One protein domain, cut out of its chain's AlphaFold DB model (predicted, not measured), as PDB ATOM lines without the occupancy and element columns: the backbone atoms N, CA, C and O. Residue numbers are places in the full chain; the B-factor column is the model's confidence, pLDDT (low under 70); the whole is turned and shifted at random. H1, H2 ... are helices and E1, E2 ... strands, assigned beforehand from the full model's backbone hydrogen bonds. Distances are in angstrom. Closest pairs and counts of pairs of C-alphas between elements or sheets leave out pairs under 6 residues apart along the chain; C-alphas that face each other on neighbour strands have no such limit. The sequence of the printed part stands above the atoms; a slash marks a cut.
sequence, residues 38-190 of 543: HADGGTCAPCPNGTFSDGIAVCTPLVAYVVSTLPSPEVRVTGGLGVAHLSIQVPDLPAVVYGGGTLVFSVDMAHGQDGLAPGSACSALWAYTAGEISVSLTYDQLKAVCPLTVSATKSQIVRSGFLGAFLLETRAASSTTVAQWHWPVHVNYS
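What this domain is: This is residues 38 to 190 of the 543 residues of the protein "Hypothetical protein" of Pyrodinium bahamense (UniProt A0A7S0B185). The model is a long, loose rod: a sandwich of two twisted sheets, only partly face to face, with a small head at one end, where the hairpin of E1 and E2 and the loops of residues 47 to 61 lie beyond the short helix H1. The long hairpin of E9 and E10 runs along one sheet of the sandwich, while E3, E4, E7 and E6 make the other. The printed part has 153 residues, with two named helices and ten named strands in the order E1 E2 H1 E3 E4 E5 E6 E7 H2 E8 E9 E10, and its class is mostly strand. The four-strand sheet E3 - E4 - E7 - E6 is antiparallel, and so are the neighbour pairs of the branched sheet E5 E8 E9 E10. The radius of gyration of the C-alphas is 18.8 A, and they span 71 by 27 by 25 A.

Where its parts are: E1, residues 38 to 40, begins at C-alpha 38 (109.102, 49.794, 96.615), and E2 is residues 43 to 46. H1 is residues 62 to 69, 10.4 A long. E3, residues 74 to 80, is 20.5 A long; E4, residues 83 to 89, 19.8 A; E5, residues 102 to 110, 25.9 A. E6 is residues 127 to 129, E7 residues 132 to 138, H2 residues 141 to 144 and E8 residues 149 to 152. E9, residues 156 to 171, is 45.3 A long. E10, residues 174 to 190, is 43.2 A long, bends by 78 degrees at residue 178 and ends at C-alpha 190 (106.509, -6.409, 105.394).

How they stand to each other: E9 has E5 and E8 on one side and E10 on the other side, with N 106 and O 166 at 2.9 A, N 151 and O 158 at 2.8 A, and N 163 and O 183 at 2.9 A, each within hydrogen-bond range. E8, E9 and E10 form a meander, each strand the antiparallel neighbour of the one before. In the other sheet N 76 and O 87 are 2.8 A apart, N 86 and O 135 2.9 A, and N 127 and O 134 2.9 A. The two sheets form the sandwich, their best planes 35 degrees apart; the closest C-alphas of E4 and E10, Ala 84 and Val 187, are 7.3 A apart. H1 only grazes the branched sheet with residues 62 to 67, and H2 with residues 142 to 143. In H1 every O i to N i+4 pair is within hydrogen-bond range; H2 is too short for such a pair. E1 is apart from H1.

The domain as a whole: The C-alphas farthest apart, those of Gly 42 and Lys 154, are 71.6 A apart. The printed part has no cut. The links E2 to H1, E4 to E5 and E5 to E6 are long. The mean pLDDT of the printed part is 79.8, with 41 residues under 70, among them residues 49 to 70.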
ATOM      1  N   HIS A  38     108.367  49.656  97.873       71.50
ATOM      2  CA  HIS A  38     109.102  49.794  96.615       71.50
ATOM      3  C   HIS A  38     109.385  51.262  96.329       71.50
ATOM      4  O   HIS A  38     108.745  52.152  96.886       71.50
ATOM      5  N   ALA A  39     110.358  51.511  95.464       71.44
ATOM      6  CA  ALA A  39     110.715  52.864  95.099       71.44
ATOM      7  C   ALA A  39     109.770  53.374  94.001       71.44
ATOM      8  O   ALA A  39     109.745  52.825  92.901       71.44
ATOM      9  N   ASP A  40     109.021  54.434  94.299       74.75
ATOM     10  CA  ASP A  40     108.140  55.124  93.359       74.75
ATOM     11  C   ASP A  40     108.477  56.621  93.359       74.75
ATOM     12  O   ASP A  40     108.419  57.304  94.388       74.75
ATOM     13  N   GLY A  41     108.941  57.123  92.212       67.06
ATOM     14  CA  GLY A  41     109.274  58.540  92.032       67.06
ATOM     15  C   GLY A  41     110.330  59.115  92.992       67.06
ATOM     16  O   GLY A  41     110.323  60.318  93.234       67.06
ATOM     17  N   GLY A  42     111.228  58.293  93.554       68.81
ATOM     18  CA  GLY A  42     112.243  58.740  94.526       68.81
ATOM     19  C   GLY A  42     111.789  58.720  95.991       68.81
ATOM     20  O   GLY A  42     112.538  59.150  96.864       68.81
ATOM     21  N   THR A  43     110.593  58.199  96.274       74.12
ATOM     22  CA  THR A  43     110.096  57.930  97.631       74.12
ATOM     23  C   THR A  43     109.763  56.449  97.791       74.12
ATOM     24  O   THR A  43     109.505  55.762  96.804       74.12
ATOM     25  N   CYS A  44     109.779  55.932  99.020       76.25
ATOM     26  CA  CYS A  44     109.334  54.566  99.268       76.25
ATOM     27  C   CYS A  44     107.808  54.536  99.401       76.25
ATOM     28  O   CYS A  44     107.238  55.149 100.304       76.25
ATOM     29  N   ALA A  45     107.157  53.826  98.484       74.44
ATOM     30  CA  ALA A  45     105.724  53.603  98.470       74.44
ATOM     31  C   ALA A  45     105.402  52.168  98.925       74.44
ATOM     32  O   ALA A  45     106.129  51.225  98.595       74.44
ATOM     33  N   PRO A  46     104.310  51.962  99.677       73.06
ATOM     34  CA  PRO A  46     103.889  50.631 100.085       73.06
ATOM     35  C   PRO A  46     103.586  49.728  98.891       73.06
ATOM     36  O   PRO A  46     103.052  50.174  97.875       73.06
ATOM     37  N   CYS A  47     103.916  48.445  99.023       71.44
ATOM     38  CA  CYS A  47     103.580  47.473  97.998       71.44
ATOM     39  C   CYS A  47     102.058  47.257  97.886       71.44
ATOM     40  O   CYS A  47     101.356  47.265  98.900       71.44
ATOM     41  N   PRO A  48     101.510  47.038  96.677       73.19
ATOM     42  CA  PRO A  48     100.109  46.659  96.514       73.19
ATOM     43  C   PRO A  48      99.761  45.382  97.298       73.19
ATOM     44  O   PRO A  48     100.584  44.472  97.428       73.19
ATOM     45  N   ASN A  49      98.520  45.269  97.779       65.38
ATOM     46  CA  ASN A  49      98.044  44.060  98.461       65.38
ATOM     47  C   ASN A  49      98.290  42.798  97.613       65.38
ATOM     48  O   ASN A  49      97.960  42.770  96.429       65.38
ATOM     49  N   GLY A  50      98.824  41.740  98.234       59.31
ATOM     50  CA  GLY A  50      99.147  40.483  97.542       59.31
ATOM     51  C   GLY A  50     100.479  40.498  96.782       59.31
ATOM     52  O   GLY A  50     100.736  39.603  95.973       59.31
ATOM     53  N   THR A  51     101.335  41.489  97.034       65.06
ATOM     54  CA  THR A  51     102.716  41.533  96.540       65.06
ATOM     55  C   THR A  51     103.717  41.511  97.703       65.06
ATOM     56  O   THR A  51     103.382  41.841  98.842       65.06
ATOM     57  N   PHE A  52     104.939  41.072  97.420       65.69
ATOM     58  CA  PHE A  52     106.055  40.932  98.345       65.69
ATOM     59  C   PHE A  52     107.250  41.747  97.829       65.69
ATOM     60  O   PHE A  52     107.517  41.769  96.625       65.69
ATOM     61  N   SER A  53     107.958  42.416  98.740       67.25
ATOM     62  CA  SER A  53     109.232  43.095  98.480       67.25
ATOM     63  C   SER A  53     110.192  42.777  99.620       67.25
ATOM     64  O   SER A  53     109.871  43.015 100.785       67.25
ATOM     65  N   ASP A  54     111.367  42.265  99.273       62.28
ATOM     66  CA  ASP A  54     112.507  42.002 100.157       62.28
ATOM     67  C   ASP A  54     113.390  43.248 100.383       62.28
ATOM     68  O   ASP A  54     114.485  43.142 100.931       62.28
ATOM     69  N   GLY A  55     112.912  44.436  99.986       58.34
ATOM     70  CA  GLY A  55     113.652  45.702 100.051       58.34
ATOM     71  C   GLY A  55     114.259  46.144  98.711       58.34
ATOM     72  O   GLY A  55     114.916  47.185  98.641       58.34
ATOM     73  N   ILE A  56     114.026  45.387  97.633       59.06
ATOM     74  CA  ILE A  56     114.379  45.760  96.256       59.06
ATOM     75  C   ILE A  56     113.269  46.643  95.645       59.06
ATOM     76  O   ILE A  56     112.108  46.588  96.041       59.06
ATOM     77  N   ALA A  57     113.612  47.475  94.654       57.69
ATOM     78  CA  ALA A  57     112.736  48.474  94.025       57.69
ATOM     79  C   ALA A  57     111.466  47.938  93.311       57.69
ATOM     80  O   ALA A  57     110.776  48.719  92.659       57.69
ATOM     81  N   VAL A  58     111.136  46.644  93.397       68.56
ATOM     82  CA  VAL A  58     110.023  46.024  92.659       68.56
ATOM     83  C   VAL A  58     109.175  45.152  93.584       68.56
ATOM     84  O   VAL A  58     109.656  44.166  94.136       68.56
ATOM     85  N   CYS A  59     107.885  45.470  93.700       69.44
ATOM     86  CA  CYS A  59     106.916  44.583  94.341       69.44
ATOM     87  C   CYS A  59     106.596  43.407  93.414       69.44
ATOM     88  O   CYS A  59     106.092  43.593  92.305       69.44
ATOM     89  N   THR A  60     106.849  42.188  93.878       68.12
ATOM     90  CA  THR A  60     106.575  40.965  93.118       68.12
ATOM     91  C   THR A  60     105.267  40.344  93.608       68.12
ATOM     92  O   THR A  60     105.092  40.224  94.817       68.12
ATOM     93  N   PRO A  61     104.327  39.925  92.740       69.81
ATOM     94  CA  PRO A  61     103.145  39.182  93.178       69.81
ATOM     95  C   PRO A  61     103.536  37.991  94.057       69.81
ATOM     96  O   PRO A  61     104.457  37.258  93.706       69.81
ATOM     97  N   LEU A  62     102.836  37.774  95.175       67.06
ATOM     98  CA  LEU A  62     103.178  36.730  96.150       67.06
ATOM     99  C   LEU A  62     103.297  35.348  95.488       67.06
ATOM    100  O   LEU A  62     104.244  34.611  95.742       67.06
ATOM    101  N   VAL A  63     102.393  35.038  94.555       64.38
ATOM    102  CA  VAL A  63     102.428  33.805  93.751       64.38
ATOM    103  C   VAL A  63     103.692  33.722  92.888       64.38
ATOM    104  O   VAL A  63     104.317  32.668  92.809       64.38
ATOM    105  N   ALA A  64     104.106  34.826  92.260       64.12
ATOM    106  CA  ALA A  64     105.316  34.861  91.440       64.12
ATOM    107  C   ALA A  64     106.587  34.726  92.297       64.12
ATOM    108  O   ALA A  64     107.524  34.040  91.892       64.12
ATOM    109  N   TYR A  65     106.600  35.316  93.496       68.94
ATOM    110  CA  TYR A  65     107.673  35.134  94.475       68.94
ATOM    111  C   TYR A  65     107.771  33.664  94.897       68.94
ATOM    112  O   TYR A  65     108.809  33.040  94.689       68.94
ATOM    113  N   VAL A  66     106.669  33.068  95.359       67.31
ATOM    114  CA  VAL A  66     106.610  31.660  95.785       67.31
ATOM    115  C   VAL A  66     107.099  30.710  94.687       67.31
ATOM    116  O   VAL A  66     107.913  29.834  94.959       67.31
ATOM    117  N   VAL A  67     106.672  30.908  93.436       64.06
ATOM    118  CA  VAL A  67     107.060  30.043  92.307       64.06
ATOM    119  C   VAL A  67     108.532  30.209  91.900       64.06
ATOM    120  O   VAL A  67     109.146  29.248  91.436       64.06
ATOM    121  N   SER A  68     109.103  31.410  92.035       62.66
ATOM    122  CA  SER A  68     110.465  31.713  91.566       62.66
ATOM    123  C   SER A  68     111.552  31.541  92.627       62.66
ATOM    124  O   SER A  68     112.704  31.310  92.259       62.66
ATOM    125  N   THR A  69     111.208  31.633  93.914       65.81
ATOM    126  CA  THR A  69     112.193  31.677  95.009       65.81
ATOM    127  C   THR A  69     112.068  30.561  96.036       65.81
ATOM    128  O   THR A  69     113.098  30.165  96.579       65.81
ATOM    129  N   LEU A  70     110.876  30.009  96.296       68.00
ATOM    130  CA  LEU A  70     110.764  28.935  97.284       68.00
ATOM    131  C   LEU A  70     111.183  27.595  96.657       68.00
ATOM    132  O   LEU A  70     110.598  27.176  95.650       68.00
ATOM    133  N   PRO A  71     112.187  26.895  97.220       70.19
ATOM    134  CA  PRO A  71     112.499  25.546  96.778       70.19
ATOM    135  C   PRO A  71     111.303  24.627  97.048       70.19
ATOM    136  O   PRO A  71     110.541  24.830  97.995       70.19
ATOM    137  N   SER A  72     111.143  23.591  96.217       70.00
ATOM    138  CA  SER A  72     110.191  22.522  96.528       70.00
ATOM    139  C   SER A  72     110.556  21.931  97.892       70.00
ATOM    140  O   SER A  72     111.726  21.578  98.068       70.00
ATOM    141  N   PRO A  73     109.593  21.769  98.814       76.06
ATOM    142  CA  PRO A  73     109.856  21.122 100.091       76.06
ATOM    143  C   PRO A  73     110.436  19.716  99.885       76.06
ATOM    144  O   PRO A  73     110.025  18.996  98.966       76.06
ATOM    145  N   GLU A  74     111.414  19.338 100.708       75.19
ATOM    146  CA  GLU A  74     112.023  18.004 100.673       75.19
ATOM    147  C   GLU A  74     111.244  17.077 101.605       75.19
ATOM    148  O   GLU A  74     111.107  17.364 102.793       75.19
ATOM    149  N   VAL A  75     110.743  15.963 101.066       78.25
ATOM    150  CA  VAL A  75     109.994  14.960 101.831       78.25
ATOM    151  C   VAL A  75     110.926  13.829 102.245       78.25
ATOM    152  O   VAL A  75     111.603  13.231 101.408       78.25
ATOM    153  N   ARG A  76     110.901  13.486 103.532       76.19
ATOM    154  CA  ARG A  76     111.575  12.318 104.097       76.19
ATOM    155  C   ARG A  76     110.546  11.371 104.685       76.19
ATOM    156  O   ARG A  76     109.629  11.783 105.388       76.19
ATOM    157  N   VAL A  77     110.712  10.088 104.385       67.69
ATOM    158  CA  VAL A  77     109.880   9.018 104.934       67.69
ATOM    159  C   VAL A  77     110.804   7.994 105.565       67.69
ATOM    160  O   VAL A  77     111.688   7.449 104.902       67.69
ATOM    161  N   THR A  78     110.607   7.744 106.851       68.75
ATOM    162  CA  THR A  78     111.270   6.678 107.598       68.75
ATOM    163  C   THR A  78     110.206   5.837 108.295       68.75
ATOM    164  O   THR A  78     109.049   6.229 108.421       68.75
ATOM    165  N   GLY A  79     110.547   4.626 108.709       55.25
ATOM    166  CA  GLY A  79     109.554   3.740 109.303       55.25
ATOM    167  C   GLY A  79     110.180   2.517 109.937       55.25
ATOM    168  O   GLY A  79     111.216   2.027 109.480       55.25
ATOM    169  N   GLY A  80     109.523   2.043 110.990       53.09
ATOM    170  CA  GLY A  80     109.918   0.900 111.803       53.09
ATOM    171  C   GLY A  80     108.771   0.489 112.727       53.09
ATOM    172  O   GLY A  80     107.972   1.328 113.131       53.09
ATOM    173  N   LEU A  81     108.665  -0.812 113.028       56.69
ATOM    174  CA  LEU A  81     107.718  -1.369 114.013       56.69
ATOM    175  C   LEU A  81     106.246  -0.921 113.837       56.69
ATOM    176  O   LEU A  81     105.564  -0.616 114.806       56.69
ATOM    177  N   GLY A  82     105.741  -0.864 112.599       58.56
ATOM    178  CA  GLY A  82     104.335  -0.518 112.334       58.56
ATOM    179  C   GLY A  82     104.005   0.982 112.373       58.56
ATOM    180  O   GLY A  82     102.852   1.349 112.139       58.56
ATOM    181  N   VAL A  83     105.004   1.844 112.589       72.31
ATOM    182  CA  VAL A  83     104.873   3.309 112.565       72.31
ATOM    183  C   VAL A  83     105.595   3.876 111.340       72.31
ATOM    184  O   VAL A  83     106.730   3.493 111.036       72.31
ATOM    185  N   ALA A  84     104.930   4.790 110.632       79.38
ATOM    186  CA  ALA A  84     105.500   5.565 109.536       79.38
ATOM    187  C   ALA A  84     105.771   6.993 110.011       79.38
ATOM    188  O   ALA A  84     104.860   7.680 110.465       79.38
ATOM    189  N   HIS A  85     107.016   7.438 109.900       84.94
ATOM    190  CA  HIS A  85     107.412   8.806 110.183       84.94
ATOM    191  C   HIS A  85     107.598   9.560 108.867       84.94
ATOM    192  O   HIS A  85     108.361   9.136 107.995       84.94
ATOM    193  N   LEU A  86     106.878  10.666 108.715       89.69
ATOM    194  CA  LEU A  86     106.966  11.537 107.554       89.69
ATOM    195  C   LEU A  86     107.409  12.914 108.015       89.69
ATOM    196  O   LEU A  86     106.867  13.444 108.983       89.69
ATOM    197  N   SER A  87     108.355  13.507 107.297       90.50
ATOM    198  CA  SER A  87     108.740  14.888 107.525       90.50
ATOM    199  C   SER A  87     108.955  15.656 106.230       90.50
ATOM    200  O   SER A  87     109.306  15.095 105.189       90.50
ATOM    201  N   ILE A  88     108.674  16.952 106.292       89.56
ATOM    202  CA  ILE A  88     108.811  17.900 105.201       89.56
ATOM    203  C   ILE A  88     109.690  19.039 105.699       89.56
ATOM    204  O   ILE A  88     109.320  19.754 106.630       89.56
ATOM    205  N   GLN A  89     110.842  19.214 105.062       86.88
ATOM    206  CA  GLN A  89     111.693  20.376 105.293       86.88
ATOM    207  C   GLN A  89     111.080  21.568 104.562       86.88
ATOM    208  O   GLN A  89     110.904  21.532 103.338       86.88
ATOM    209  N   VAL A  90     110.724  22.600 105.318       84.19
ATOM    210  CA  VAL A  90     110.085  23.810 104.808       84.19
ATOM    211  C   VAL A  90     111.058  24.987 104.869       84.19
ATOM    212  O   VAL A  90     111.783  25.136 105.852       84.19
ATOM    213  N   PRO A  91     111.113  25.827 103.822       80.38
ATOM    214  CA  PRO A  91     111.967  27.006 103.826       80.38
ATOM    215  C   PRO A  91     111.486  28.028 104.861       80.38
ATOM    216  O   PRO A  91     110.288  28.115 105.146       80.38
ATOM    217  N   ASP A  92     112.413  28.848 105.356       77.81
ATOM    218  CA  ASP A  92     112.075  29.986 106.203       77.81
ATOM    219  C   ASP A  92     111.136  30.932 105.450       77.81
ATOM    220  O   ASP A  92     111.463  31.473 104.390       77.81
ATOM    221  N   LEU A  93     109.937  31.109 106.001       77.19
ATOM    222  CA  LEU A  93     108.952  32.023 105.448       77.19
ATOM    223  C   LEU A  93     109.260  33.457 105.896       77.19
ATOM    224  O   LEU A  93     109.660  33.677 107.043       77.19
ATOM    225  N   PRO A  94     109.028  34.463 105.036       68.62
ATOM    226  CA  PRO A  94     109.100  35.850 105.464       68.62
ATOM    227  C   PRO A  94     108.078  36.115 106.576       68.62
ATOM    228  O   PRO A  94     106.921  35.704 106.490       68.62
ATOM    229  N   ALA A  95     108.506  36.833 107.618       56.12
ATOM    230  CA  ALA A  95     107.732  37.008 108.848       56.12
ATOM    231  C   ALA A  95     106.394  37.754 108.662       56.12
ATOM    232  O   ALA A  95     105.498  37.601 109.490       56.12
ATOM    233  N   VAL A  96     106.245  38.574 107.611       60.28
ATOM    234  CA  VAL A  96     105.043  39.391 107.377       60.28
ATOM    235  C   VAL A  96     104.770  39.539 105.878       60.28
ATOM    236  O   VAL A  96     105.642  39.986 105.129       60.28
ATOM    237  N   VAL A  97     103.545  39.224 105.443       63.66
ATOM    238  CA  VAL A  97     103.033  39.604 104.115       63.66
ATOM    239  C   VAL A  97     102.397  40.990 104.216       63.66
ATOM    240  O   VAL A  97     101.663  41.286 105.165       63.66
ATOM    241  N   TYR A  98     102.671  41.862 103.243       59.81
ATOM    242  CA  TYR A  98     102.136  43.224 103.239       59.81
ATOM    243  C   TYR A  98     100.592  43.209 103.242       59.81
ATOM    244  O   TYR A  98      99.967  42.559 102.403       59.81
ATOM    245  N   GLY A  99      99.983  43.906 104.212       62.41
ATOM    246  CA  GLY A  99      98.537  43.865 104.490       62.41
ATOM    247  C   GLY A  99      98.136  43.107 105.767       62.41
ATOM    248  O   GLY A  99      96.943  42.956 106.025       62.41
ATOM    249  N   GLY A 100      99.103  42.649 106.574       69.06
ATOM    250  CA  GLY A 100      98.855  42.013 107.878       69.06
ATOM    251  C   GLY A 100      98.535  40.516 107.806       69.06
ATOM    252  O   GLY A 100      98.033  39.956 108.778       69.06
ATOM    253  N   GLY A 101      98.797  39.879 106.661       76.12
ATOM    254  CA  GLY A 101      98.679  38.433 106.500       76.12
ATOM    255  C   GLY A 101      99.918  37.694 107.000       76.12
ATOM    256  O   GLY A 101     101.040  38.202 106.912       76.12
ATOM    257  N   THR A 102      99.717  36.478 107.497       82.81
ATOM    258  CA  THR A 102     100.792  35.543 107.848       82.81
ATOM    259  C   THR A 102     100.794  34.365 106.882       82.81
ATOM    260  O   THR A 102      99.738  33.939 106.416       82.81
ATOM    261  N   LEU A 103     101.981  33.852 106.552       84.38
ATOM    262  CA  LEU A 103     102.116  32.620 105.777       84.38
ATOM    263  C   LEU A 103     102.301  31.443 106.723       84.38
ATOM    264  O   LEU A 103     103.138  31.498 107.622       84.38
ATOM    265  N   VAL A 104     101.535  30.381 106.502       88.69
ATOM    266  CA  VAL A 104     101.600  29.160 107.304       88.69
ATOM    267  C   VAL A 104     101.578  27.960 106.375       88.69
ATOM    268  O   VAL A 104     100.788  27.899 105.433       88.69
ATOM    269  N   PHE A 105     102.443  26.991 106.644       90.69
ATOM    270  CA  PHE A 105     102.369  25.699 105.982       90.69
ATOM    271  C   PHE A 105     101.351  24.793 106.680       90.69
ATOM    272  O   PHE A 105     101.308  24.712 107.905       90.69
ATOM    273  N   SER A 106     100.565  24.072 105.889       93.00
ATOM    274  CA  SER A 106      99.697  22.982 106.332       93.00
ATOM    275  C   SER A 106     100.003  21.746 105.497       93.00
ATOM    276  O   SER A 106     100.337  21.865 104.319       93.00
ATOM    277  N   VAL A 107      99.928  20.562 106.094       94.69
ATOM    278  CA  VAL A 107     100.242  19.297 105.424       94.69
ATOM    279  C   VAL A 107      99.072  18.345 105.605       94.69
ATOM    280  O   VAL A 107      98.446  18.347 106.658       94.69
ATOM    281  N   ASP A 108      98.753  17.556 104.584       96.19
ATOM    282  CA  ASP A 108      97.647  16.600 104.607       96.19
ATOM    283  C   ASP A 108      97.989  15.308 103.853       96.19
ATOM    284  O   ASP A 108      98.885  15.290 103.007       96.19
ATOM    285  N   MET A 109      97.260  14.226 104.130       95.00
ATOM    286  CA  MET A 109      97.364  12.962 103.404       95.00
ATOM    287  C   MET A 109      95.995  12.381 103.058       95.00
ATOM    288  O   MET A 109      95.109  12.290 103.906       95.00
ATOM    289  N   ALA A 110      95.858  11.894 101.823       95.25
ATOM    290  CA  ALA A 110      94.622  11.301 101.324       95.25
ATOM    291  C   ALA A 110      94.879  10.193 100.291       95.25
ATOM    292  O   ALA A 110      95.952  10.087  99.695       95.25
ATOM    293  N   HIS A 111      93.864   9.365 100.040       92.19
ATOM    294  CA  HIS A 111      93.924   8.259  99.079       92.19
ATOM    295  C   HIS A 111      94.065   8.739  97.624       92.19
ATOM    296  O   HIS A 111      94.647   8.031  96.802       92.19
ATOM    297  N   GLY A 112      93.562   9.935  97.314       92.19
ATOM    298  CA  GLY A 112      93.640  10.586  96.009       92.19
ATOM    299  C   GLY A 112      93.984  12.066  96.152       92.19
ATOM    300  O   GLY A 112      93.756  12.657  97.205       92.19
ATOM    301  N   GLN A 113      94.525  12.664  95.089       90.88
ATOM    302  CA  GLN A 113      94.954  14.066  95.092       90.88
ATOM    303  C   GLN A 113      93.792  15.036  95.379       90.88
ATOM    304  O   GLN A 113      93.974  15.991  96.125       90.88
ATOM    305  N   ASP A 114      92.594  14.747  94.862       90.06
ATOM    306  CA  ASP A 114      91.393  15.575  95.060       90.06
ATOM    307  C   ASP A 114      90.861  15.543  96.504       90.06
ATOM    308  O   ASP A 114      90.027  16.363  96.880       90.06
ATOM    309  N   GLY A 115      91.321  14.583  97.313       87.81
ATOM    310  CA  GLY A 115      90.933  14.441  98.715       87.81
ATOM    311  C   GLY A 115      91.801  15.236  99.690       87.81
ATOM    312  O   GLY A 115      91.509  15.215 100.881       87.81
ATOM    313  N   LEU A 116      92.862  15.893  99.214       93.19
ATOM    314  CA  LEU A 116      93.761  16.676 100.057       93.19
ATOM    315  C   LEU A 116      93.131  18.033 100.387       93.19
ATOM    316  O   LEU A 116      92.755  18.783  99.485       93.19
ATOM    317  N   ALA A 117      93.059  18.373 101.673       93.31
ATOM    318  CA  ALA A 117      92.478  19.621 102.144       93.31
ATOM    319  C   ALA A 117      93.260  20.215 103.334       93.31
ATOM    320  O   ALA A 117      93.441  19.545 104.356       93.31
ATOM    321  N   PRO A 118      93.663  21.500 103.269       87.19
ATOM    322  CA  PRO A 118      94.221  22.185 104.429       87.19
ATOM    323  C   PRO A 118      93.130  22.319 105.504       87.19
ATOM    324  O   PRO A 118      92.125  22.995 105.288       87.19
ATOM    325  N   GLY A 119      93.302  21.649 106.648       88.06
ATOM    326  CA  GLY A 119      92.307  21.600 107.730       88.06
ATOM    327  C   GLY A 119      91.541  20.277 107.860       88.06
ATOM    328  O   GLY A 119      90.586  20.204 108.633       88.06
ATOM    329  N   SER A 120      91.936  19.223 107.139       92.94
ATOM    330  CA  SER A 120      91.441  17.863 107.386       92.94
ATOM    331  C   SER A 120      91.795  17.371 108.807       92.94
ATOM    332  O   SER A 120      92.710  17.892 109.455       92.94
ATOM    333  N   ALA A 121      91.144  16.300 109.272       92.81
ATOM    334  CA  ALA A 121      91.516  15.646 110.531       92.81
ATOM    335  C   ALA A 121      92.965  15.118 110.515       92.81
ATOM    336  O   ALA A 121      93.645  15.156 111.537       92.81
ATOM    337  N   CYS A 122      93.456  14.673 109.353       95.38
ATOM    338  CA  CYS A 122      94.845  14.257 109.186       95.38
ATOM    339  C   CYS A 122      95.808  15.443 109.310       95.38
ATOM    340  O   CYS A 122      96.852  15.318 109.946       95.38
ATOM    341  N   SER A 123      95.437  16.612 108.779       94.06
ATOM    342  CA  SER A 123      96.281  17.807 108.844       94.06
ATOM    343  C   SER A 123      96.537  18.298 110.270       94.06
ATOM    344  O   SER A 123      97.610  18.823 110.559       94.06
ATOM    345  N   ALA A 124      95.597  18.048 111.187       92.38
ATOM    346  CA  ALA A 124      95.727  18.397 112.600       92.38
ATOM    347  C   ALA A 124      96.775  17.552 113.352       92.38
ATOM    348  O   ALA A 124      97.182  17.932 114.447       92.38
ATOM    349  N   LEU A 125      97.211  16.420 112.788       92.75
ATOM    350  CA  LEU A 125      98.214  15.548 113.409       92.75
ATOM    351  C   LEU A 125      99.656  16.024 113.186       92.75
ATOM    352  O   LEU A 125     100.567  15.535 113.852       92.75
ATOM    353  N   TRP A 126      99.885  16.937 112.242       94.50
ATOM    354  CA  TRP A 126     101.229  17.371 111.869       94.50
ATOM    355  C   TRP A 126     101.772  18.412 112.844       94.50
ATOM    356  O   TRP A 126     101.130  19.422 113.132       94.50
ATOM    357  N   ALA A 127     102.991  18.181 113.325       91.38
ATOM    358  CA  ALA A 127     103.688  19.082 114.228       91.38
ATOM    359  C   ALA A 127     104.648  19.992 113.454       91.38
ATOM    360  O   ALA A 127     105.376  19.532 112.572       91.38
ATOM    361  N   TYR A 128     104.670  21.276 113.819       88.25
ATOM    362  CA  TYR A 128     105.603  22.263 113.278       88.25
ATOM    363  C   TYR A 128     106.755  22.497 114.257       88.25
ATOM    364  O   TYR A 128     106.545  22.950 115.384       88.25
ATOM    365  N   THR A 129     107.981  22.248 113.811       83.62
ATOM    366  CA  THR A 129     109.213  22.481 114.573       83.62
ATOM    367  C   THR A 129     110.236  23.152 113.674       83.62
ATOM    368  O   THR A 129     110.737  22.514 112.763       83.62
ATOM    369  N   ALA A 130     110.522  24.434 113.930       78.75
ATOM    370  CA  ALA A 130     111.603  25.243 113.341       78.75
ATOM    371  C   ALA A 130     112.209  24.708 112.017       78.75
ATOM    372  O   ALA A 130     113.286  24.117 112.022       78.75
ATOM    373  N   GLY A 131     111.513  24.934 110.894       82.94
ATOM    374  CA  GLY A 131     111.970  24.539 109.550       82.94
ATOM    375  C   GLY A 131     111.545  23.133 109.102       82.94
ATOM    376  O   GLY A 131     111.805  22.740 107.970       82.94
ATOM    377  N   GLU A 132     110.846  22.378 109.948       89.31
ATOM    378  CA  GLU A 132     110.369  21.030 109.651       89.31
ATOM    379  C   GLU A 132     108.918  20.831 110.094       89.31
ATOM    380  O   GLU A 132     108.503  21.245 111.180       89.31
ATOM    381  N   ILE A 133     108.147  20.150 109.248       92.38
ATOM    382  CA  ILE A 133     106.789  19.699 109.547       92.38
ATOM    383  C   ILE A 133     106.795  18.185 109.528       92.38
ATOM    384  O   ILE A 133     107.136  17.594 108.505       92.38
ATOM    385  N   SER A 134     106.450  17.547 110.641       93.94
ATOM    386  CA  SER A 134     106.563  16.094 110.761       93.94
ATOM    387  C   SER A 134     105.379  15.453 111.468       93.94
ATOM    388  O   SER A 134     104.635  16.101 112.204       93.94
ATOM    389  N   VAL A 135     105.197  14.160 111.216       94.19
ATOM    390  CA  VAL A 135     104.186  13.331 111.863       94.19
ATOM    391  C   VAL A 135     104.681  11.892 111.971       94.19
ATOM    392  O   VAL A 135     105.397  11.393 111.099       94.19
ATOM    393  N   SER A 136     104.273  11.207 113.033       90.25
ATOM    394  CA  SER A 136     104.428   9.760 113.182       90.25
ATOM    395  C   SER A 136     103.042   9.131 113.210       90.25
ATOM    396  O   SER A 136     102.263   9.406 114.117       90.25
ATOM    397  N   LEU A 137     102.735   8.311 112.207       86.56
ATOM    398  CA  LEU A 137     101.422   7.706 112.015       86.56
ATOM    399  C   LEU A 137     101.491   6.194 112.217       86.56
ATOM    400  O   LEU A 137     102.315   5.505 111.607       86.56
ATOM    401  N   THR A 138     100.597   5.663 113.049       83.56
ATOM    402  CA  THR A 138     100.380   4.219 113.173       83.56
ATOM    403  C   THR A 138      99.634   3.674 111.956       83.56
ATOM    404  O   THR A 138      99.005   4.410 111.188       83.56
ATOM    405  N   TYR A 139      99.664   2.352 111.786       78.25
ATOM    406  CA  TYR A 139      98.890   1.688 110.738       78.25
ATOM    407  C   TYR A 139      97.387   2.023 110.802       78.25
ATOM    408  O   TYR A 139      96.765   2.260 109.764       78.25
ATOM    409  N   ASP A 140      96.810   2.097 112.005       78.69
ATOM    410  CA  ASP A 140      95.393   2.428 112.187       78.69
ATOM    411  C   ASP A 140      95.095   3.896 111.884       78.69
ATOM    412  O   ASP A 140      94.074   4.200 111.266       78.69
ATOM    413  N   GLN A 141      96.014   4.808 112.201       85.50
ATOM    414  CA  GLN A 141      95.879   6.212 111.810       85.50
ATOM    415  C   GLN A 141      95.918   6.383 110.286       85.50
ATOM    416  O   GLN A 141      95.110   7.135 109.745       85.50
ATOM    417  N   LEU A 142      96.754   5.624 109.568       86.50
ATOM    418  CA  LEU A 142      96.772   5.593 108.094       86.50
ATOM    419  C   LEU A 142      95.539   4.919 107.469       86.50
ATOM    420  O   LEU A 142      95.313   5.006 106.259       86.50
ATOM    421  N   LYS A 143      94.746   4.209 108.275       85.25
ATOM    422  CA  LYS A 143      93.474   3.610 107.862       85.25
ATOM    423  C   LYS A 143      92.299   4.552 108.126       85.25
ATOM    424  O   LYS A 143      91.429   4.656 107.267       85.25
ATOM    425  N   ALA A 144      92.259   5.183 109.298       84.69
ATOM    426  CA  ALA A 144      91.090   5.905 109.791       84.69
ATOM    427  C   ALA A 144      91.190   7.427 109.636       84.69
ATOM    428  O   ALA A 144      90.221   8.055 109.222       84.69
ATOM    429  N   VAL A 145      92.343   8.020 109.962       90.81
ATOM    430  CA  VAL A 145      92.492   9.482 110.075       90.81
ATOM    431  C   VAL A 145      93.154  10.084 108.837       90.81
ATOM    432  O   VAL A 145      92.677  11.086 108.316       90.81
ATOM    433  N   CYS A 146      94.203   9.436 108.332       93.88
ATOM    434  CA  CYS A 146      94.958   9.797 107.131       93.88
ATOM    435  C   CYS A 146      94.786   8.702 106.064       93.88
ATOM    436  O   CYS A 146      95.728   7.945 105.812       93.88
ATOM    437  N   PRO A 147      93.577   8.525 105.498       89.44
ATOM    438  CA  PRO A 147      93.218   7.313 104.775       89.44
ATOM    439  C   PRO A 147      94.051   7.139 103.503       89.44
ATOM    440  O   PRO A 147      93.898   7.885 102.535       89.44
ATOM    441  N   LEU A 148      94.881   6.097 103.484       92.06
ATOM    442  CA  LEU A 148      95.595   5.628 102.298       92.06
ATOM    443  C   LEU A 148      94.954   4.359 101.724       92.06
ATOM    444  O   LEU A 148      94.522   3.459 102.460       92.06
ATOM    445  N   THR A 149      94.969   4.250 100.395       91.38
ATOM    446  CA  THR A 149      94.506   3.065  99.665       91.38
ATOM    447  C   THR A 149      95.346   1.864 100.064       91.38
ATOM    448  O   THR A 149      96.571   1.932 100.061       91.38
ATOM    449  N   VAL A 150      94.707   0.744 100.398       88.31
ATOM    450  CA  VAL A 150      95.421  -0.497 100.695       88.31
ATOM    451  C   VAL A 150      95.526  -1.358  99.448       88.31
ATOM    452  O   VAL A 150      94.545  -1.619  98.759       88.31
ATOM    453  N   SER A 151      96.729  -1.842  99.190       86.88
ATOM    454  CA  SER A 151      96.986  -2.945  98.280       86.88
ATOM    455  C   SER A 151      97.871  -3.958  98.992       86.88
ATOM    456  O   SER A 151      98.572  -3.643  99.953       86.88
ATOM    457  N   ALA A 152      97.792  -5.212  98.578       70.06
ATOM    458  CA  ALA A 152      98.462  -6.284  99.284       70.06
ATOM    459  C   ALA A 152      99.037  -7.290  98.295       70.06
ATOM    460  O   ALA A 152      98.344  -7.772  97.403       70.06
ATOM    461  N   THR A 153     100.313  -7.610  98.473       74.69
ATOM    462  CA  THR A 153     101.030  -8.645  97.727       74.69
ATOM    463  C   THR A 153     101.312  -9.834  98.646       74.69
ATOM    464  O   THR A 153     100.942  -9.832  99.821       74.69
ATOM    465  N   LYS A 154     101.956 -10.893  98.143       58.62
ATOM    466  CA  LYS A 154     102.312 -12.052  98.983       58.62
ATOM    467  C   LYS A 154     103.244 -11.679 100.144       58.62
ATOM    468  O   LYS A 154     103.089 -12.233 101.223       58.62
ATOM    469  N   SER A 155     104.160 -10.734  99.940       62.50
ATOM    470  CA  SER A 155     105.202 -10.375 100.909       62.50
ATOM    471  C   SER A 155     104.999  -9.015 101.578       62.50
ATOM    472  O   SER A 155     105.712  -8.715 102.531       62.50
ATOM    473  N   GLN A 156     104.053  -8.180 101.126       73.62
ATOM    474  CA  GLN A 156     103.897  -6.812 101.635       73.62
ATOM    475  C   GLN A 156     102.433  -6.346 101.688       73.62
ATOM    476  O   GLN A 156     101.612  -6.720 100.849       73.62
ATOM    477  N   ILE A 157     102.107  -5.501 102.667       74.25
ATOM    478  CA  ILE A 157     100.935  -4.618 102.642       74.25
ATOM    479  C   ILE A 157     101.446  -3.244 102.232       74.25
ATOM    480  O   ILE A 157     102.307  -2.681 102.900       74.25
ATOM    481  N   VAL A 158     100.919  -2.702 101.145       84.25
ATOM    482  CA  VAL A 158     101.293  -1.387 100.635       84.25
ATOM    483  C   VAL A 158     100.120  -0.441 100.836       84.25
ATOM    484  O   VAL A 158      99.024  -0.673 100.326       84.25
ATOM    485  N   ARG A 159     100.350   0.641 101.576       87.88
ATOM    486  CA  ARG A 159      99.419   1.763 101.693       87.88
ATOM    487  C   ARG A 159      99.867   2.859 100.736       87.88
ATOM    488  O   ARG A 159     100.987   3.345 100.861       87.88
ATOM    489  N   SER A 160      99.026   3.226  99.777       91.12
ATOM    490  CA  SER A 160      99.341   4.215  98.748       91.12
ATOM    491  C   SER A 160      98.343   5.365  98.711       91.12
ATOM    492  O   SER A 160      97.136   5.172  98.864       91.12
ATOM    493  N   GLY A 161      98.843   6.563  98.450       93.56
ATOM    494  CA  GLY A 161      98.031   7.760  98.267       93.56
ATOM    495  C   GLY A 161      98.914   8.963  97.993       93.56
ATOM    496  O   GLY A 161      99.977   8.827  97.384       93.56
ATOM    497  N   PHE A 162      98.481  10.128  98.451       93.94
ATOM    498  CA  PHE A 162      99.164  11.391  98.230       93.94
ATOM    499  C   PHE A 162      99.400  12.117  99.549       93.94
ATOM    500  O   PHE A 162      98.563  12.090 100.448       93.94
ATOM    501  N   LEU A 163     100.550  12.773  99.626       94.12
ATOM    502  CA  LEU A 163     100.912  13.765 100.625       94.12
ATOM    503  C   LEU A 163     100.815  15.139  99.966       94.12
ATOM    504  O   LEU A 163     101.385  15.336  98.893       94.12
ATOM    505  N   GLY A 164     100.100  16.066 100.591       92.81
ATOM    506  CA  GLY A 164      99.960  17.447 100.144       92.81
ATOM    507  C   GLY A 164     100.598  18.408 101.133       92.81
ATOM    508  O   GLY A 164     100.347  18.293 102.325       92.81
ATOM    509  N   ALA A 165     101.383  19.367 100.653       92.75
ATOM    510  CA  ALA A 165     101.776  20.540 101.429       92.75
ATOM    511  C   ALA A 165     101.115  21.778 100.826       92.75
ATOM    512  O   ALA A 165     101.150  21.982  99.614       92.75
ATOM    513  N   PHE A 166     100.545  22.615 101.680       91.88
ATOM    514  CA  PHE A 166      99.828  23.830 101.330       91.88
ATOM    515  C   PHE A 166     100.518  25.015 101.987       91.88
ATOM    516  O   PHE A 166     100.722  25.018 103.199       91.88
ATOM    517  N   LEU A 167     100.846  26.035 101.202       89.75
ATOM    518  CA  LEU A 167     101.212  27.341 101.729       89.75
ATOM    519  C   LEU A 167      99.948  28.191 101.789       89.75
ATOM    520  O   LEU A 167      99.377  28.537 100.751       89.75
ATOM    521  N   LEU A 168      99.506  28.502 102.999       89.31
ATOM    522  CA  LEU A 168      98.307  29.279 103.266       89.31
ATOM    523  C   LEU A 168      98.695  30.710 103.614       89.31
ATOM    524  O   LEU A 168      99.608  30.937 104.402       89.31
ATOM    525  N   GLU A 169      97.967  31.669 103.058       87.19
ATOM    526  CA  GLU A 169      97.936  33.034 103.561       87.19
ATOM    527  C   GLU A 169      96.734  33.176 104.494       87.19
ATOM    528  O   GLU A 169      95.582  33.057 104.072       87.19
ATOM    529  N   THR A 170      97.010  33.422 105.769       84.75
ATOM    530  CA  THR A 170      96.009  33.686 106.800       84.75
ATOM    531  C   THR A 170      95.839  35.186 106.987       84.75
ATOM    532  O   THR A 170      96.773  35.889 107.375       84.75
ATOM    533  N   ARG A 171      94.624  35.683 106.736       85.06
ATOM    534  CA  ARG A 171      94.205  37.062 107.017       85.06
ATOM    535  C   ARG A 171      92.929  37.037 107.844       85.06
ATOM    536  O   ARG A 171      91.893  36.560 107.377       85.06
ATOM    537  N   ALA A 172      92.992  37.592 109.055       82.00
ATOM    538  CA  ALA A 172      91.882  37.564 110.009       82.00
ATOM    539  C   ALA A 172      91.305  36.134 110.157       82.00
ATOM    540  O   ALA A 172      92.049  35.222 110.498       82.00
ATOM    541  N   ALA A 173      90.010  35.926 109.889       77.81
ATOM    542  CA  ALA A 173      89.337  34.624 109.992       77.81
ATOM    543  C   ALA A 173      89.319  33.807 108.679       77.81
ATOM    544  O   ALA A 173      88.579  32.831 108.579       77.81
ATOM    545  N   SER A 174      90.083  34.212 107.657       84.31
ATOM    546  CA  SER A 174      90.130  33.533 106.355       84.31
ATOM    547  C   SER A 174      91.534  33.038 106.018       84.31
ATOM    548  O   SER A 174      92.509  33.775 106.178       84.31
ATOM    549  N   SER A 175      91.611  31.807 105.513       87.56
ATOM    550  CA  SER A 175      92.835  31.194 104.992       87.56
ATOM    551  C   SER A 175      92.668  30.936 103.501       87.56
ATOM    552  O   SER A 175      91.691  30.310 103.091       87.56
ATOM    553  N   THR A 176      93.615  31.395 102.688       87.56
ATOM    554  CA  THR A 176      93.626  31.143 101.241       87.56
ATOM    555  C   THR A 176      94.892  30.409 100.834       87.56
ATOM    556  O   THR A 176      95.991  30.822 101.195       87.56
ATOM    557  N   THR A 177      94.752  29.337 100.054       86.38
ATOM    558  CA  THR A 177      95.897  28.592  99.518       86.38
ATOM    559  C   THR A 177      96.616  29.416  98.454       86.38
ATOM    560  O   THR A 177      96.037  29.757  97.426       86.38
ATOM    561  N   VAL A 178      97.890  29.716  98.697       84.94
ATOM    562  CA  VAL A 178      98.769  30.471  97.791       84.94
ATOM    563  C   VAL A 178      99.548  29.530  96.879       84.94
ATOM    564  O   VAL A 178      99.750  29.821  95.702       84.94
ATOM    565  N   ALA A 179      99.983  28.393  97.420       84.50
ATOM    566  CA  ALA A 179     100.672  27.349  96.675       84.50
ATOM    567  C   ALA A 179     100.388  25.973  97.276       84.50
ATOM    568  O   ALA A 179     100.060  25.851  98.456       84.50
ATOM    569  N   GLN A 180     100.525  24.944  96.442       88.81
ATOM    570  CA  GLN A 180     100.339  23.556  96.840       88.81
ATOM    571  C   GLN A 180     101.342  22.647  96.131       88.81
ATOM    572  O   GLN A 180     101.641  22.832  94.946       88.81
ATOM    573  N   TRP A 181     101.831  21.651  96.858       89.69
ATOM    574  CA  TRP A 181     102.734  20.615  96.373       89.69
ATOM    575  C   TRP A 181     102.157  19.253  96.730       89.69
ATOM    576  O   TRP A 181     101.588  19.089  97.806       89.69
ATOM    577  N   HIS A 182     102.315  18.277  95.838       90.25
ATOM    578  CA  HIS A 182     101.793  16.930  96.043       90.25
ATOM    579  C   HIS A 182     102.860  15.889  95.724       90.25
ATOM    580  O   HIS A 182     103.550  15.996  94.706       90.25
ATOM    581  N   TRP A 183     102.940  14.853  96.553       90.44
ATOM    582  CA  TRP A 183     103.838  13.721  96.361       90.44
ATOM    583  C   TRP A 183     103.065  12.410  96.480       90.44
ATOM    584  O   TRP A 183     102.315  12.240  97.444       90.44
ATOM    585  N   PRO A 184     103.235  11.461  95.543       90.31
ATOM    586  CA  PRO A 184     102.743  10.109  95.752       90.31
ATOM    587  C   PRO A 184     103.535   9.464  96.894       90.31
ATOM    588  O   PRO A 184     104.766   9.534  96.925       90.31
ATOM    589  N   VAL A 185     102.831   8.825  97.824       88.50
ATOM    590  CA  VAL A 185     103.431   8.136  98.970       88.50
ATOM    591  C   VAL A 185     103.043   6.669  98.947       88.50
ATOM    592  O   VAL A 185     101.876   6.325  98.756       88.50
ATOM    593  N   HIS A 186     104.039   5.813  99.178       86.62
ATOM    594  CA  HIS A 186     103.880   4.377  99.361       86.62
ATOM    595  C   HIS A 186     104.523   3.965 100.685       86.62
ATOM    596  O   HIS A 186     105.735   4.100 100.861       86.62
ATOM    597  N   VAL A 187     103.712   3.455 101.610       82.56
ATOM    598  CA  VAL A 187     104.181   2.873 102.869       82.56
ATOM    599  C   VAL A 187     104.098   1.357 102.756       82.56
ATOM    600  O   VAL A 187     103.007   0.789 102.669       82.56
ATOM    601  N   ASN A 188     105.262   0.712 102.734       80.69
ATOM    602  CA  ASN A 188     105.390  -0.732 102.585       80.69
ATOM    603  C   ASN A 188     105.583  -1.376 103.958       80.69
ATOM    604  O   ASN A 188     106.601  -1.168 104.613       80.69
ATOM    605  N   TYR A 189     104.625  -2.197 104.368       69.44
ATOM    606  CA  TYR A 189     104.723  -3.048 105.544       69.44
ATOM    607  C   TYR A 189     105.085  -4.456 105.097       69.44
ATOM    608  O   TYR A 189     104.368  -5.053 104.289       69.44
ATOM    609  N   SER A 190     106.183  -5.002 105.616       62.59
ATOM    610  CA  SER A 190     106.509  -6.409 105.394       62.59
ATOM    611  C   SER A 190     105.400  -7.295 105.966       62.59
ATOM    612  O   SER A 190     105.033  -7.160 107.131       62.59
TER     613      SER A 190